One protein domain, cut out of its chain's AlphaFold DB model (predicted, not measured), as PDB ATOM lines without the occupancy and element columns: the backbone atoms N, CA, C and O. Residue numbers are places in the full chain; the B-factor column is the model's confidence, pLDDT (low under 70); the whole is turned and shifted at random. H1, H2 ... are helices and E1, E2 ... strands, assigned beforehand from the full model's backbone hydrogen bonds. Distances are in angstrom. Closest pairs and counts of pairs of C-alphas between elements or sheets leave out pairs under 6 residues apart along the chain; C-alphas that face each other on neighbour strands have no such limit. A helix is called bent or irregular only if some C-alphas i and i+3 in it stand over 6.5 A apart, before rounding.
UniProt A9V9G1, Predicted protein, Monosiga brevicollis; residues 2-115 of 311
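This is residues 2 to 115 of the 311 residues of the protein "Predicted protein" of Monosiga brevicollis (UniProt A9V9G1). A small sheet at one end has H1 packed over one face, and from it the long helix H2 runs off along the length of the domain; H3 folds back, H4 folds forward again, and the short H5 ends the printed part close to H4. The 114 printed residues hold five named helices and three strands, in the order H1 E1 E2 E3 H2 H3 H4 H5; the mixed sheet runs E1 E3 E2. The class is mostly helix, and the whole is compact, with a radius of gyration of the C-alphas of 13.8 A and spans of 41 by 27 by 23 A.

H1, residues 2 to 13, begins at C-alpha 2 (-100.594, 83.838, 29.452) and is 16.1 A long. E1 is residues 18 to 22, E2 29 to 32 and E3 36 to 40. H2, residues 41 to 60, spans 29.5 A, with a kink of 26 degrees near residue 54; it is irregular, but only just, C-alphas 42 and 45 being 6.7 A apart. H3, residues 69 to 85, spans 24.7 A, and H4, residues 90 to 102, 18.5 A. H5, residues 109 to 115, ends at C-alpha 115 (-115.514, 72.789, 18.453).

H1 is on the sheet at a height of 8.2 A, over E2 and along the strands: two layers, a helix on one face of a sheet. E1 and E3 are parallel, with N 20 and O 37 2.8 A apart; the hairpin E2 and E3 is antiparallel, with N 30 and O 38 2.9 A apart. H3 is the hub, touching H1, H2 and H4. It touches H2 in a helical hairpin at a steep tilt of 39 degrees, the closest C-alphas being Ala 51 and Ala 78, 4.6 A. Every O i to N i+4 pair is within hydrogen-bond range in H1, H3 and H4, against 12 of 16 in H2 and 2 of 3 in H5.

The C-alphas farthest apart, of Asp 24 and Glu 67, are 41.7 A apart. The printed part has no cut and no long link. Residue 24 and residues 62 to 65 have pLDDT under 70.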
ATOM      1  N   ALA A   2    -100.591  85.143  28.777       92.31
ATOM      2  CA  ALA A   2    -100.594  83.838  29.452       92.31
ATOM      3  C   ALA A   2    -101.973  83.152  29.444       92.31
ATOM      4  O   ALA A   2    -102.066  81.984  29.081       92.31
ATOM      5  N   ALA A   3    -103.049  83.891  29.740       95.00
ATOM      6  CA  ALA A   3    -104.412  83.356  29.701       95.00
ATOM      7  C   ALA A   3    -104.850  82.918  28.289       95.00
ATOM      8  O   ALA A   3    -105.521  81.904  28.127       95.00
ATOM      9  N   TYR A   4    -104.438  83.660  27.255       97.31
ATOM     10  CA  TYR A   4    -104.716  83.317  25.856       97.31
ATOM     11  C   TYR A   4    -104.005  82.027  25.431       97.31
ATOM     12  O   TYR A   4    -104.628  81.159  24.821       97.31
ATOM     13  N   GLU A   5    -102.719  81.886  25.765       96.69
ATOM     14  CA  GLU A   5    -101.960  80.668  25.461       96.69
ATOM     15  C   GLU A   5    -102.529  79.464  26.214       96.69
ATOM     16  O   GLU A   5    -102.736  78.417  25.609       96.69
ATOM     17  N   ALA A   6    -102.875  79.632  27.495       96.31
ATOM     18  CA  ALA A   6    -103.520  78.586  28.286       96.31
ATOM     19  C   ALA A   6    -104.851  78.133  27.659       96.31
ATOM     20  O   ALA A   6    -105.108  76.934  27.564       96.31
ATOM     21  N   LEU A   7    -105.665  79.071  27.154       97.50
ATOM     22  CA  LEU A   7    -106.903  78.749  26.441       97.50
ATOM     23  C   LEU A   7    -106.638  77.931  25.175       97.50
ATOM     24  O   LEU A   7    -107.283  76.907  24.955       97.50
ATOM     25  N   CYS A   8    -105.703  78.377  24.336       96.88
ATOM     26  CA  CYS A   8    -105.393  77.687  23.085       96.88
ATOM     27  C   CYS A   8    -104.840  76.281  23.346       96.88
ATOM     28  O   CYS A   8    -105.282  75.323  22.717       96.88
ATOM     29  N   GLN A   9    -103.941  76.145  24.324       95.88
ATOM     30  CA  GLN A   9    -103.381  74.858  24.735       95.88
ATOM     31  C   GLN A   9    -104.455  73.920  25.290       95.88
ATOM     32  O   GLN A   9    -104.451  72.736  24.960       95.88
ATOM     33  N   ALA A  10    -105.411  74.430  26.072       96.00
ATOM     34  CA  ALA A  10    -106.512  73.626  26.592       96.00
ATOM     35  C   ALA A  10    -107.343  72.992  25.462       96.00
ATOM     36  O   ALA A  10    -107.599  71.791  25.499       96.00
ATOM     37  N   TRP A  11    -107.688  73.761  24.426       95.44
ATOM     38  CA  TRP A  11    -108.392  73.263  23.233       95.44
ATOM     39  C   TRP A  11    -107.547  72.357  22.323       95.44
ATOM     40  O   TRP A  11    -108.086  71.615  21.499       95.44
ATOM     41  N   GLU A  12    -106.222  72.458  22.387       93.62
ATOM     42  CA  GLU A  12    -105.308  71.626  21.599       93.62
ATOM     43  C   GLU A  12    -105.016  70.284  22.250       93.62
ATOM     44  O   GLU A  12    -104.942  69.277  21.550       93.62
ATOM     45  N   ALA A  13    -104.889  70.265  23.572       93.94
ATOM     46  CA  ALA A  13    -104.557  69.069  24.327       93.94
ATOM     47  C   ALA A  13    -105.780  68.211  24.688       93.94
ATOM     48  O   ALA A  13    -105.609  67.048  25.042       93.94
ATOM     49  N   ASN A  14    -106.997  68.761  24.615       94.00
ATOM     50  CA  ASN A  14    -108.198  68.111  25.140       94.00
ATOM     51  C   ASN A  14    -109.352  68.113  24.134       94.00
ATOM     52  O   ASN A  14    -109.513  69.034  23.331       94.00
ATOM     53  N   ARG A  15    -110.215  67.096  24.228       91.69
ATOM     54  CA  ARG A  15    -111.503  67.062  23.527       91.69
ATOM     55  C   ARG A  15    -112.557  67.716  24.415       91.69
ATOM     56  O   ARG A  15    -113.191  67.045  25.223       91.69
ATOM     57  N   ILE A  16    -112.711  69.026  24.265       94.69
ATOM     58  CA  ILE A  16    -113.660  69.802  25.064       94.69
ATOM     59  C   ILE A  16    -115.095  69.542  24.595       94.69
ATOM     60  O   ILE A  16    -115.383  69.687  23.407       94.69
ATOM     61  N   ASP A  17    -115.984  69.186  25.521       91.44
ATOM     62  CA  ASP A  17    -117.422  68.995  25.281       91.44
ATOM     63  C   ASP A  17    -118.289  70.076  25.953       91.44
ATOM     64  O   ASP A  17    -119.400  70.363  25.500       91.44
ATOM     65  N   GLU A  18    -117.758  70.745  26.977       93.12
ATOM     66  CA  GLU A  18    -118.447  71.790  27.725       93.12
ATOM     67  C   GLU A  18    -117.540  72.993  28.002       93.12
ATOM     68  O   GLU A  18    -116.378  72.855  28.381       93.12
ATOM     69  N   LEU A  19    -118.095  74.195  27.824       95.56
ATOM     70  CA  LEU A  19    -117.421  75.470  28.066       95.56
ATOM     71  C   LEU A  19    -118.178  76.286  29.124       95.56
ATOM     72  O   LEU A  19    -119.323  76.694  28.918       95.56
ATOM     73  N   GLY A  20    -117.508  76.594  30.231       95.12
ATOM     74  CA  GLY A  20    -118.010  77.400  31.340       95.12
ATOM     75  C   GLY A  20    -117.254  78.719  31.499       95.12
ATOM     76  O   GLY A  20    -116.058  78.800  31.229       95.12
ATOM     77  N   PHE A  21    -117.960  79.755  31.962       95.94
ATOM     78  CA  PHE A  21    -117.317  80.965  32.486       95.94
ATOM     79  C   PHE A  21    -117.569  81.001  33.984       95.94
ATOM     80  O   PHE A  21    -118.712  80.805  34.402       95.94
ATOM     81  N   VAL A  22    -116.514  81.200  34.764       94.62
ATOM     82  CA  VAL A  22    -116.535  80.996  36.216       94.62
ATOM     83  C   VAL A  22    -115.933  82.189  36.948       94.62
ATOM     84  O   VAL A  22    -115.098  82.920  36.408       94.62
ATOM     85  N   HIS A  23    -116.419  82.414  38.166       89.25
ATOM     86  CA  HIS A  23    -115.866  83.395  39.095       89.25
ATOM     87  C   HIS A  23    -114.895  82.694  40.046       89.25
ATOM     88  O   HIS A  23    -115.175  81.572  40.451       89.25
ATOM     89  N   ASP A  24    -113.837  83.403  40.443       67.50
ATOM     90  CA  ASP A  24    -112.942  83.019  41.545       67.50
ATOM     91  C   ASP A  24    -112.174  81.702  41.318       67.50
ATOM     92  O   ASP A  24    -112.340  80.715  42.027       67.50
ATOM     93  N   GLU A  25    -111.318  81.698  40.293       73.25
ATOM     94  CA  GLU A  25    -110.418  80.584  39.984       73.25
ATOM     95  C   GLU A  25    -108.956  80.988  40.192       73.25
ATOM     96  O   GLU A  25    -108.539  82.072  39.781       73.25
ATOM     97  N   GLU A  26    -108.149  80.080  40.752       82.38
ATOM     98  CA  GLU A  26    -106.704  80.296  40.936       82.38
ATOM     99  C   GLU A  26    -105.964  80.461  39.597       82.38
ATOM    100  O   GLU A  26    -104.930  81.130  39.522       82.38
ATOM    101  N   GLN A  27    -106.493  79.852  38.529       89.94
ATOM    102  CA  GLN A  27    -105.935  79.912  37.180       89.94
ATOM    103  C   GLN A  27    -106.948  80.471  36.172       89.94
ATOM    104  O   GLN A  27    -108.132  80.138  36.239       89.94
ATOM    105  N   PRO A  28    -106.496  81.261  35.176       93.44
ATOM    106  CA  PRO A  28    -107.387  81.913  34.214       93.44
ATOM    107  C   PRO A  28    -108.125  80.931  33.292       93.44
ATOM    108  O   PRO A  28    -109.176  81.271  32.748       93.44
ATOM    109  N   VAL A  29    -107.564  79.736  33.090       96.50
ATOM    110  CA  VAL A  29    -108.123  78.660  32.269       96.50
ATOM    111  C   VAL A  29    -107.843  77.338  32.964       96.50
ATOM    112  O   VAL A  29    -106.697  77.075  33.323       96.50
ATOM    113  N   GLN A  30    -108.866  76.501  33.116       95.31
ATOM    114  CA  GLN A  30    -108.744  75.169  33.703       95.31
ATOM    115  C   GLN A  30    -109.558  74.152  32.914       95.31
ATOM    116  O   GLN A  30    -110.597  74.475  32.338       95.31
ATOM    117  N   VAL A  31    -109.076  72.910  32.895       95.44
ATOM    118  CA  VAL A  31    -109.793  71.779  32.306       95.44
ATOM    119  C   VAL A  31    -110.115  70.788  33.413       95.44
ATOM    120  O   VAL A  31    -109.215  70.227  34.034       95.44
ATOM    121  N   PHE A  32    -111.404  70.562  33.639       92.88
ATOM    122  CA  PHE A  32    -111.910  69.581  34.589       92.88
ATOM    123  C   PHE A  32    -112.254  68.285  33.864       92.88
ATOM    124  O   PHE A  32    -112.824  68.302  32.772       92.88
ATOM    125  N   GLU A  33    -111.888  67.155  34.473       90.69
ATOM    126  CA  GLU A  33    -112.209  65.806  33.975       90.69
ATOM    127  C   GLU A  33    -111.735  65.540  32.527       90.69
ATOM    128  O   GLU A  33    -112.189  64.606  31.877       90.69
ATOM    129  N   GLY A  34    -110.807  66.354  32.010       87.94
ATOM    130  CA  GLY A  34    -110.275  66.252  30.648       87.94
ATOM    131  C   GLY A  34    -111.206  66.740  29.530       87.94
ATOM    132  O   GLY A  34    -110.780  66.745  28.376       87.94
ATOM    133  N   THR A  35    -112.441  67.165  29.827       93.69
ATOM    134  CA  THR A  35    -113.423  67.562  28.794       93.69
ATOM    135  C   THR A  35    -114.132  68.888  29.070       93.69
ATOM    136  O   THR A  35    -114.596  69.538  28.135       93.69
ATOM    137  N   LYS A  36    -114.168  69.354  30.323       95.12
ATOM    138  CA  LYS A  36    -114.883  70.579  30.696       95.12
ATOM    139  C   LYS A  36    -113.911  71.738  30.819       95.12
ATOM    140  O   LYS A  36    -113.068  71.758  31.711       95.12
ATOM    141  N   LEU A  37    -114.033  72.717  29.934       96.56
ATOM    142  CA  LEU A  37    -113.194  73.906  29.913       96.56
ATOM    143  C   LEU A  37    -113.844  75.032  30.716       96.56
ATOM    144  O   LEU A  37    -114.918  75.516  30.360       96.56
ATOM    145  N   ALA A  38    -113.166  75.504  31.753       96.38
ATOM    146  CA  ALA A  38    -113.547  76.695  32.494       96.38
ATOM    147  C   ALA A  38    -112.601  77.854  32.174       96.38
ATOM    148  O   ALA A  38    -111.380  77.698  32.166       96.38
ATOM    149  N   VAL A  39    -113.177  79.029  31.924       97.06
ATOM    150  CA  VAL A  39    -112.433  80.276  31.720       97.06
ATOM    151  C   VAL A  39    -112.887  81.293  32.759       97.06
ATOM    152  O   VAL A  39    -114.083  81.568  32.882       97.06
ATOM    153  N   ALA A  40    -111.941  81.861  33.503       96.25
ATOM    154  CA  ALA A  40    -112.236  82.877  34.504       96.25
ATOM    155  C   ALA A  40    -112.798  84.146  33.840       96.25
ATOM    156  O   ALA A  40    -112.265  84.610  32.828       96.25
ATOM    157  N   TYR A  41    -113.846  84.741  34.419       95.25
ATOM    158  CA  TYR A  41    -114.466  85.959  33.872       95.25
ATOM    159  C   TYR A  41    -113.462  87.107  33.681       95.25
ATOM    160  O   TYR A  41    -113.476  87.768  32.639       95.25
ATOM    161  N   ASP A  42    -112.550  87.296  34.635       93.94
ATOM    162  CA  ASP A  42    -111.557  88.376  34.601       93.94
ATOM    163  C   ASP A  42    -110.538  88.202  33.462       93.94
ATOM    164  O   ASP A  42    -110.027  89.182  32.914       93.94
ATOM    165  N   ALA A  43    -110.311  86.960  33.022       95.50
ATOM    166  CA  ALA A  43    -109.408  86.643  31.923       95.50
ATOM    167  C   ALA A  43    -110.025  86.911  30.537       95.50
ATOM    168  O   ALA A  43    -109.289  87.073  29.563       95.50
ATOM    169  N   LEU A  44    -111.358  86.990  30.413       95.81
ATOM    170  CA  LEU A  44    -112.034  87.107  29.111       95.81
ATOM    171  C   LEU A  44    -111.607  88.361  28.342       95.81
ATOM    172  O   LEU A  44    -111.376  88.298  27.134       95.81
ATOM    173  N   SER A  45    -111.484  89.500  29.029       94.50
ATOM    174  CA  SER A  45    -111.102  90.766  28.391       94.50
ATOM    175  C   SER A  45    -109.661  90.738  27.873       94.50
ATOM    176  O   SER A  45    -109.406  91.157  26.742       94.50
ATOM    177  N   GLU A  46    -108.734  90.167  28.649       95.00
ATOM    178  CA  GLU A  46    -107.338  89.982  28.254       95.00
ATOM    179  C   GLU A  46    -107.224  89.025  27.060       95.00
ATOM    180  O   GLU A  46    -106.536  89.330  26.082       95.00
ATOM    181  N   ILE A  47    -107.925  87.887  27.116       97.31
ATOM    182  CA  ILE A  47    -107.953  86.891  26.040       97.31
ATOM    183  C   ILE A  47    -108.498  87.523  24.757       97.31
ATOM    184  O   ILE A  47    -107.867  87.398  23.706       97.31
ATOM    185  N   ALA A  48    -109.629  88.230  24.831       96.50
ATOM    186  CA  ALA A  48    -110.231  88.894  23.676       96.50
ATOM    187  C   ALA A  48    -109.297  89.950  23.074       96.50
ATOM    188  O   ALA A  48    -109.099  89.968  21.858       96.50
ATOM    189  N   ALA A  49    -108.706  90.808  23.910       95.81
ATOM    190  CA  ALA A  49    -107.797  91.859  23.462       95.81
ATOM    191  C   ALA A  49    -106.568  91.270  22.761       95.81
ATOM    192  O   ALA A  49    -106.189  91.727  21.679       95.81
ATOM    193  N   PHE A  50    -105.977  90.219  23.337       96.31
ATOM    194  CA  PHE A  50    -104.828  89.556  22.739       96.31
ATOM    195  C   PHE A  50    -105.201  88.851  21.433       96.31
ATOM    196  O   PHE A  50    -104.539  89.069  20.422       96.31
ATOM    197  N   ALA A  51    -106.293  88.082  21.408       96.19
ATOM    198  CA  ALA A  51    -106.771  87.413  20.200       96.19
ATOM    199  C   ALA A  51    -107.047  88.411  19.062       96.19
ATOM    200  O   ALA A  51    -106.670  88.177  17.914       96.19
ATOM    201  N   PHE A  52    -107.639  89.567  19.376       93.62
ATOM    202  CA  PHE A  52    -107.871  90.624  18.394       93.62
ATOM    203  C   PHE A  52    -106.562  91.246  17.886       93.62
ATOM    204  O   PHE A  52    -106.432  91.511  16.692       93.62
ATOM    205  N   ALA A  53    -105.573  91.439  18.764       92.88
ATOM    206  CA  ALA A  53    -104.251  91.926  18.380       92.88
ATOM    207  C   ALA A  53    -103.507  90.948  17.453       92.88
ATOM    208  O   ALA A  53    -102.812  91.406  16.549       92.88
ATOM    209  N   GLN A  54    -103.694  89.633  17.627       89.81
ATOM    210  CA  GLN A  54    -103.170  88.612  16.708       89.81
ATOM    211  C   GLN A  54    -103.927  88.598  15.372       89.81
ATOM    212  O   GLN A  54    -103.328  88.457  14.309       89.81
ATOM    213  N   LEU A  55    -105.249  88.788  15.410       87.56
ATOM    214  CA  LEU A  55    -106.099  88.773  14.221       87.56
ATOM    215  C   LEU A  55    -105.871  90.005  13.326       87.56
ATOM    216  O   LEU A  55    -105.752  89.880  12.110       87.56
ATOM    217  N   ALA A  56    -105.800  91.206  13.905       87.69
ATOM    218  CA  ALA A  56    -105.839  92.470  13.163       87.69
ATOM    219  C   ALA A  56    -104.753  92.639  12.073       87.69
ATOM    220  O   ALA A  56    -105.086  93.129  10.990       87.69
ATOM    221  N   PRO A  57    -103.475  92.259  12.282       85.50
ATOM    222  CA  PRO A  57    -102.462  92.293  11.229       85.50
ATOM    223  C   PRO A  57    -102.809  91.390  10.044       85.50
ATOM    224  O   PRO A  57    -102.635  91.813   8.904       85.50
ATOM    225  N   LEU A  58    -103.346  90.196  10.309       80.25
ATOM    226  CA  LEU A  58    -103.723  89.224   9.282       80.25
ATOM    227  C   LEU A  58    -104.911  89.732   8.453       80.25
ATOM    228  O   LEU A  58    -104.896  89.629   7.230       80.25
ATOM    229  N   LEU A  59    -105.883  90.398   9.092       78.44
ATOM    230  CA  LEU A  59    -107.000  91.049   8.390       78.44
ATOM    231  C   LEU A  59    -106.526  92.145   7.430       78.44
ATOM    232  O   LEU A  59    -107.021  92.249   6.309       78.44
ATOM    233  N   ARG A  60    -105.565  92.971   7.868       80.31
ATOM    234  CA  ARG A  60    -105.046  94.099   7.076       80.31
ATOM    235  C   ARG A  60    -104.311  93.661   5.813       80.31
ATOM    236  O   ARG A  60    -104.266  94.434   4.863       80.31
ATOM    237  N   ARG A  61    -103.752  92.447   5.789       73.19
ATOM    238  CA  ARG A  61    -103.081  91.894   4.603       73.19
ATOM    239  C   ARG A  61    -104.062  91.576   3.469       73.19
ATOM    240  O   ARG A  61    -103.636  91.469   2.328       73.19
ATOM    241  N   GLY A  62    -105.364  91.454   3.756       61.41
ATOM    242  CA  GLY A  62    -106.421  91.321   2.746       61.41
ATOM    243  C   GLY A  62    -106.389  90.029   1.920       61.41
ATOM    244  O   GLY A  62    -107.225  89.867   1.033       61.41
ATOM    245  N   GLN A  63    -105.463  89.108   2.196       57.81
ATOM    246  CA  GLN A  63    -105.347  87.856   1.460       57.81
ATOM    247  C   GLN A  63    -106.274  86.789   2.066       57.81
ATOM    248  O   GLN A  63    -106.189  86.507   3.262       57.81
ATOM    249  N   PRO A  64    -107.176  86.190   1.267       53.59
ATOM    250  CA  PRO A  64    -108.058  85.119   1.727       53.59
ATOM    251  C   PRO A  64    -107.322  83.787   1.936       53.59
ATOM    252  O   PRO A  64    -107.866  82.895   2.581       53.59
ATOM    253  N   VAL A  65    -106.101  83.662   1.408       62.72
ATOM    254  CA  VAL A  65    -105.237  82.486   1.526       62.72
ATOM    255  C   VAL A  65    -103.943  82.933   2.186       62.72
ATOM    256  O   VAL A  65    -103.275  83.835   1.686       62.72
ATOM    257  N   LEU A  66    -103.624  82.333   3.328       76.25
ATOM    258  CA  LEU A  66    -102.350  82.559   4.000       76.25
ATOM    259  C   LEU A  66    -101.272  81.741   3.281       76.25
ATOM    260  O   LEU A  66    -101.496  80.585   2.950       76.25
ATOM    261  N   GLU A  67    -100.129  82.355   2.988       73.00
ATOM    262  CA  GLU A  67     -99.045  81.689   2.247       73.00
ATOM    263  C   GLU A  67     -98.206  80.764   3.141       73.00
ATOM    264  O   GLU A  67     -97.509  79.884   2.642       73.00
ATOM    265  N   ASN A  68     -98.255  80.959   4.463       83.69
ATOM    266  CA  ASN A  68     -97.489  80.179   5.426       83.69
ATOM    267  C   ASN A  68     -98.387  79.548   6.507       83.69
ATOM    268  O   ASN A  68     -99.413  80.098   6.918       83.69
ATOM    269  N   ASN A  69     -97.954  78.379   6.985       88.00
ATOM    270  CA  ASN A  69     -98.674  77.591   7.985       88.00
ATOM    271  C   ASN A  69     -98.694  78.251   9.373       88.00
ATOM    272  O   ASN A  69     -99.614  78.004  10.147       88.00
ATOM    273  N   GLU A  70     -97.704  79.084   9.695       90.25
ATOM    274  CA  GLU A  70     -97.609  79.763  10.995       90.25
ATOM    275  C   GLU A  70     -98.725  80.802  11.163       90.25
ATOM    276  O   GLU A  70     -99.464  80.761  12.148       90.25
ATOM    277  N   ASP A  71     -98.927  81.664  10.162       89.25
ATOM    278  CA  ASP A  71    -100.026  82.629  10.112       89.25
ATOM    279  C   ASP A  71    -101.377  81.890  10.162       89.25
ATOM    280  O   ASP A  71    -102.316  82.353  10.814       89.25
ATOM    281  N   ALA A  72    -101.498  80.729   9.500       90.62
ATOM    282  CA  ALA A  72    -102.727  79.933   9.495       90.62
ATOM    283  C   ALA A  72    -103.041  79.324  10.870       90.62
ATOM    284  O   ALA A  72    -104.185  79.395  11.328       90.62
ATOM    285  N   GLN A  73    -102.033  78.798  11.571       92.88
ATOM    286  CA  GLN A  73    -102.168  78.335  12.956       92.88
ATOM    287  C   GLN A  73    -102.531  79.488  13.896       92.88
ATOM    288  O   GLN A  73    -103.449  79.367  14.711       92.88
ATOM    289  N   GLN A  74    -101.862  80.632  13.753       92.50
ATOM    290  CA  GLN A  74    -102.119  81.824  14.554       92.50
ATOM    291  C   GLN A  74    -103.540  82.358  14.337       92.50
ATOM    292  O   GLN A  74    -104.234  82.672  15.307       92.50
ATOM    293  N   LEU A  75    -104.013  82.399  13.088       93.00
ATOM    294  CA  LEU A  75    -105.390  82.757  12.754       93.00
ATOM    295  C   LEU A  75    -106.389  81.751  13.344       93.00
ATOM    296  O   LEU A  75    -107.413  82.145  13.911       93.00
ATOM    297  N   GLY A  76    -106.084  80.454  13.264       94.31
ATOM    298  CA  GLY A  76    -106.873  79.389  13.877       94.31
ATOM    299  C   GLY A  76    -107.026  79.567  15.391       94.31
ATOM    300  O   GLY A  76    -108.146  79.511  15.903       94.31
ATOM    301  N   ARG A  77    -105.937  79.865  16.105       96.31
ATOM    302  CA  ARG A  77    -105.953  80.135  17.554       96.31
ATOM    303  C   ARG A  77    -106.690  81.430  17.907       96.31
ATOM    304  O   ARG A  77    -107.544  81.435  18.793       96.31
ATOM    305  N   ALA A  78    -106.435  82.514  17.175       96.12
ATOM    306  CA  ALA A  78    -107.071  83.805  17.431       96.12
ATOM    307  C   ALA A  78    -108.596  83.733  17.249       96.12
ATOM    308  O   ALA A  78    -109.360  84.220  18.083       96.12
ATOM    309  N   THR A  79    -109.055  83.081  16.178       96.25
ATOM    310  CA  THR A  79    -110.490  82.898  15.920       96.25
ATOM    311  C   THR A  79    -111.151  81.963  16.932       96.25
ATOM    312  O   THR A  79    -112.254  82.260  17.378       96.25
ATOM    313  N   LEU A  80    -110.474  80.890  17.355       97.06
ATOM    314  CA  LEU A  80    -110.933  79.991  18.421       97.06
ATOM    315  C   LEU A  80    -111.173  80.742  19.740       97.06
ATOM    316  O   LEU A  80    -112.235  80.611  20.352       97.06
ATOM    317  N   ALA A  81    -110.207  81.563  20.159       97.81
ATOM    318  CA  ALA A  81    -110.318  82.356  21.379       97.81
ATOM    319  C   ALA A  81    -111.492  83.350  21.306       97.81
ATOM    320  O   ALA A  81    -112.282  83.459  22.242       97.81
ATOM    321  N   LEU A  82    -111.665  84.027  20.166       97.31
ATOM    322  CA  LEU A  82    -112.787  84.947  19.958       97.31
ATOM    323  C   LEU A  82    -114.146  84.234  19.979       97.31
ATOM    324  O   LEU A  82    -115.099  84.784  20.529       97.31
ATOM    325  N   LEU A  83    -114.241  83.032  19.406       97.69
ATOM    326  CA  LEU A  83    -115.478  82.244  19.378       97.69
ATOM    327  C   LEU A  83    -115.832  81.634  20.732       97.69
ATOM    328  O   LEU A  83    -117.013  81.569  21.067       97.69
ATOM    329  N   THR A  84    -114.823  81.258  21.524       97.19
ATOM    330  CA  THR A  84    -115.002  80.846  22.926       97.19
ATOM    331  C   THR A  84    -115.795  81.921  23.675       97.19
ATOM    332  O   THR A  84    -116.796  81.627  24.324       97.19
ATOM    333  N   ILE A  85    -115.405  83.189  23.509       96.56
ATOM    334  CA  ILE A  85    -116.017  84.337  24.188       96.56
ATOM    335  C   ILE A  85    -117.350  84.735  23.540       96.56
ATOM    336  O   ILE A  85    -118.344  84.943  24.235       96.56
ATOM    337  N   ASN A  86    -117.385  84.840  22.211       95.62
ATOM    338  CA  ASN A  86    -118.553  85.253  21.443       95.62
ATOM    339  C   ASN A  86    -118.797  84.302  20.264       95.62
ATOM    340  O   ASN A  86    -118.266  84.498  19.165       95.62
ATOM    341  N   GLY A  87    -119.695  83.335  20.467       95.75
ATOM    342  CA  GLY A  87    -120.088  82.368  19.441       95.75
ATOM    343  C   GLY A  87    -120.763  82.973  18.203       95.75
ATOM    344  O   GLY A  87    -120.991  82.248  17.240       95.75
ATOM    345  N   ASN A  88    -121.076  84.275  18.183       94.75
ATOM    346  CA  ASN A  88    -121.643  84.997  17.035       94.75
ATOM    347  C   ASN A  88    -120.629  85.906  16.319       94.75
ATOM    348  O   ASN A  88    -121.014  86.785  15.545       94.75
ATOM    349  N   ASN A  89    -119.327  85.723  16.546       95.00
ATOM    350  CA  ASN A  89    -118.310  86.483  15.827       95.00
ATOM    351  C   ASN A  89    -118.238  86.054  14.345       95.00
ATOM    352  O   ASN A  89    -117.602  85.059  13.995       95.00
ATOM    353  N   TYR A  90    -118.882  86.832  13.468       92.88
ATOM    354  CA  TYR A  90    -118.930  86.577  12.022       92.88
ATOM    355  C   TYR A  90    -117.551  86.486  11.371       92.88
ATOM    356  O   TYR A  90    -117.306  85.572  10.585       92.88
ATOM    357  N   ALA A  91    -116.645  87.412  11.701       90.50
ATOM    358  CA  ALA A  91    -115.305  87.411  11.133       90.50
ATOM    359  C   ALA A  91    -114.583  86.108  11.491       90.50
ATOM    360  O   ALA A  91    -114.054  85.444  10.603       90.50
ATOM    361  N   ALA A  92    -114.632  85.701  12.762       94.50
ATOM    362  CA  ALA A  92    -113.991  84.475  13.210       94.50
ATOM    363  C   ALA A  92    -114.514  83.242  12.458       94.50
ATOM    364  O   ALA A  92    -113.707  82.512  11.887       94.50
ATOM    365  N   TRP A  93    -115.835  83.054  12.359       95.25
ATOM    366  CA  TRP A  93    -116.409  81.941  11.591       95.25
ATOM    367  C   TRP A  93    -116.011  81.964  10.114       95.25
ATOM    368  O   TRP A  93    -115.600  80.943   9.566       95.25
ATOM    369  N   ARG A  94    -116.059  83.136   9.472       92.25
ATOM    370  CA  ARG A  94    -115.658  83.293   8.069       92.25
ATOM    371  C   ARG A  94    -114.198  82.896   7.841       92.25
ATOM    372  O   ARG A  94    -113.906  82.204   6.869       92.25
ATOM    373  N   TYR A  95    -113.284  83.327   8.710       91.50
ATOM    374  CA  TYR A  95    -111.867  82.978   8.584       91.50
ATOM    375  C   TYR A  95    -111.614  81.497   8.836       91.50
ATOM    376  O   TYR A  95    -110.849  80.889   8.093       91.50
ATOM    377  N   ARG A  96    -112.302  80.889   9.808       94.25
ATOM    378  CA  ARG A  96    -112.222  79.439  10.027       94.25
ATOM    379  C   ARG A  96    -112.710  78.651   8.821       94.25
ATOM    380  O   ARG A  96    -112.040  77.709   8.421       94.25
ATOM    381  N   LEU A  97    -113.810  79.072   8.192       92.75
ATOM    382  CA  LEU A  97    -114.280  78.468   6.945       92.75
ATOM    383  C   LEU A  97    -113.215  78.552   5.843       92.75
ATOM    384  O   LEU A  97    -112.938  77.549   5.195       92.75
ATOM    385  N   GLY A  98    -112.567  79.707   5.665       90.69
ATOM    386  CA  GLY A  98    -111.452  79.852   4.721       90.69
ATOM    387  C   GLY A  98    -110.258  78.944   5.046       90.69
ATOM    388  O   GLY A  98    -109.673  78.351   4.138       90.69
ATOM    389  N   LEU A  99    -109.924  78.783   6.330       91.62
ATOM    390  CA  LEU A  99    -108.860  77.884   6.785       91.62
ATOM    391  C   LEU A  99    -109.193  76.408   6.547       91.62
ATOM    392  O   LEU A  99    -108.316  75.686   6.093       91.62
ATOM    393  N   MET A 100    -110.439  75.970   6.759       92.19
ATOM    394  CA  MET A 100    -110.843  74.588   6.451       92.19
ATOM    395  C   MET A 100    -110.628  74.227   4.973       92.19
ATOM    396  O   MET A 100    -110.306  73.085   4.667       92.19
ATOM    397  N   HIS A 101    -110.788  75.192   4.060       88.25
ATOM    398  CA  HIS A 101    -110.565  74.975   2.626       88.25
ATOM    399  C   HIS A 101    -109.086  75.062   2.235       88.25
ATOM    400  O   HIS A 101    -108.604  74.248   1.456       88.25
ATOM    401  N   SER A 102    -108.375  76.080   2.730       88.25
ATOM    402  CA  SER A 102    -107.003  76.383   2.292       88.25
ATOM    403  C   SER A 102    -105.923  75.630   3.069       88.25
ATOM    404  O   SER A 102    -104.866  75.352   2.514       88.25
ATOM    405  N   HIS A 103    -106.181  75.303   4.336       91.06
ATOM    406  CA  HIS A 103    -105.236  74.682   5.266       91.06
ATOM    407  C   HIS A 103    -105.900  73.547   6.066       91.06
ATOM    408  O   HIS A 103    -105.925  73.578   7.303       91.06
ATOM    409  N   PRO A 104    -106.452  72.528   5.391       89.81
ATOM    410  CA  PRO A 104    -107.202  71.480   6.067       89.81
ATOM    411  C   PRO A 104    -106.356  70.616   7.021       89.81
ATOM    412  O   PRO A 104    -106.916  69.996   7.919       89.81
ATOM    413  N   ASP A 105    -105.029  70.590   6.862       89.88
ATOM    414  CA  ASP A 105    -104.117  69.900   7.787       89.88
ATOM    415  C   ASP A 105    -103.979  70.641   9.127       89.88
ATOM    416  O   ASP A 105    -103.683  70.040  10.158       89.88
ATOM    417  N   ILE A 106    -104.213  71.957   9.125       90.69
ATOM    418  CA  ILE A 106    -104.190  72.801  10.326       90.69
ATOM    419  C   ILE A 106    -105.565  72.809  10.991       90.69
ATOM    420  O   ILE A 106    -105.669  72.751  12.218       90.69
ATOM    421  N   LEU A 107    -106.621  72.911  10.182       92.06
ATOM    422  CA  LEU A 107    -107.985  73.107  10.657       92.06
ATOM    423  C   LEU A 107    -108.932  72.087  10.000       92.06
ATOM    424  O   LEU A 107    -109.752  72.456   9.158       92.06
ATOM    425  N   PRO A 108    -108.805  70.793  10.357       92.44
ATOM    426  CA  PRO A 108    -109.615  69.741   9.758       92.44
ATOM    427  C   PRO A 108    -111.097  69.906  10.145       92.44
ATOM    428  O   PRO A 108    -111.392  70.120  11.329       92.44
ATOM    429  N   PRO A 109    -112.042  69.787   9.190       92.44
ATOM    430  CA  PRO A 109    -113.479  69.903   9.455       92.44
ATOM    431  C   PRO A 109    -114.002  68.992  10.579       92.44
ATOM    432  O   PRO A 109    -114.915  69.368  11.309       92.44
ATOM    433  N   GLU A 110    -113.407  67.817  10.773       91.06
ATOM    434  CA  GLU A 110    -113.760  66.857  11.822       91.06
ATOM    435  C   GLU A 110    -113.491  67.427  13.221       91.06
ATOM    436  O   GLU A 110    -114.287  67.252  14.146       91.06
ATOM    437  N   ARG A 111    -112.385  68.165  13.379       91.19
ATOM    438  CA  ARG A 111    -112.062  68.863  14.630       91.19
ATOM    439  C   ARG A 111    -112.997  70.050  14.856       91.19
ATOM    440  O   ARG A 111    -113.355  70.342  15.997       91.19
ATOM    441  N   GLU A 112    -113.447  70.689  13.780       95.06
ATOM    442  CA  GLU A 112    -114.426  71.777  13.846       95.06
ATOM    443  C   GLU A 112    -115.819  71.311  14.283       95.06
ATOM    444  O   GLU A 112    -116.538  72.062  14.946       95.06
ATOM    445  N   LEU A 113    -116.202  70.063  13.998       95.00
ATOM    446  CA  LEU A 113    -117.430  69.488  14.552       95.00
ATOM    447  C   LEU A 113    -117.379  69.413  16.085       95.00
ATOM    448  O   LEU A 113    -118.357  69.774  16.736       95.00
ATOM    449  N   ALA A 114    -116.246  69.018  16.672       92.56
ATOM    450  CA  ALA A 114    -116.087  69.003  18.130       92.56
ATOM    451  C   ALA A 114    -116.111  70.425  18.720       92.56
ATOM    452  O   ALA A 114    -116.767  70.679  19.729       92.56
ATOM    453  N   LEU A 115    -115.465  71.385  18.046       94.94
ATOM    454  CA  LEU A 115    -115.514  72.789  18.453       94.94
ATOM    455  C   LEU A 115    -116.949  73.340  18.432       94.94
ATOM    456  O   LEU A 115    -117.390  73.965  19.396       94.94
TER     457      LEU A 115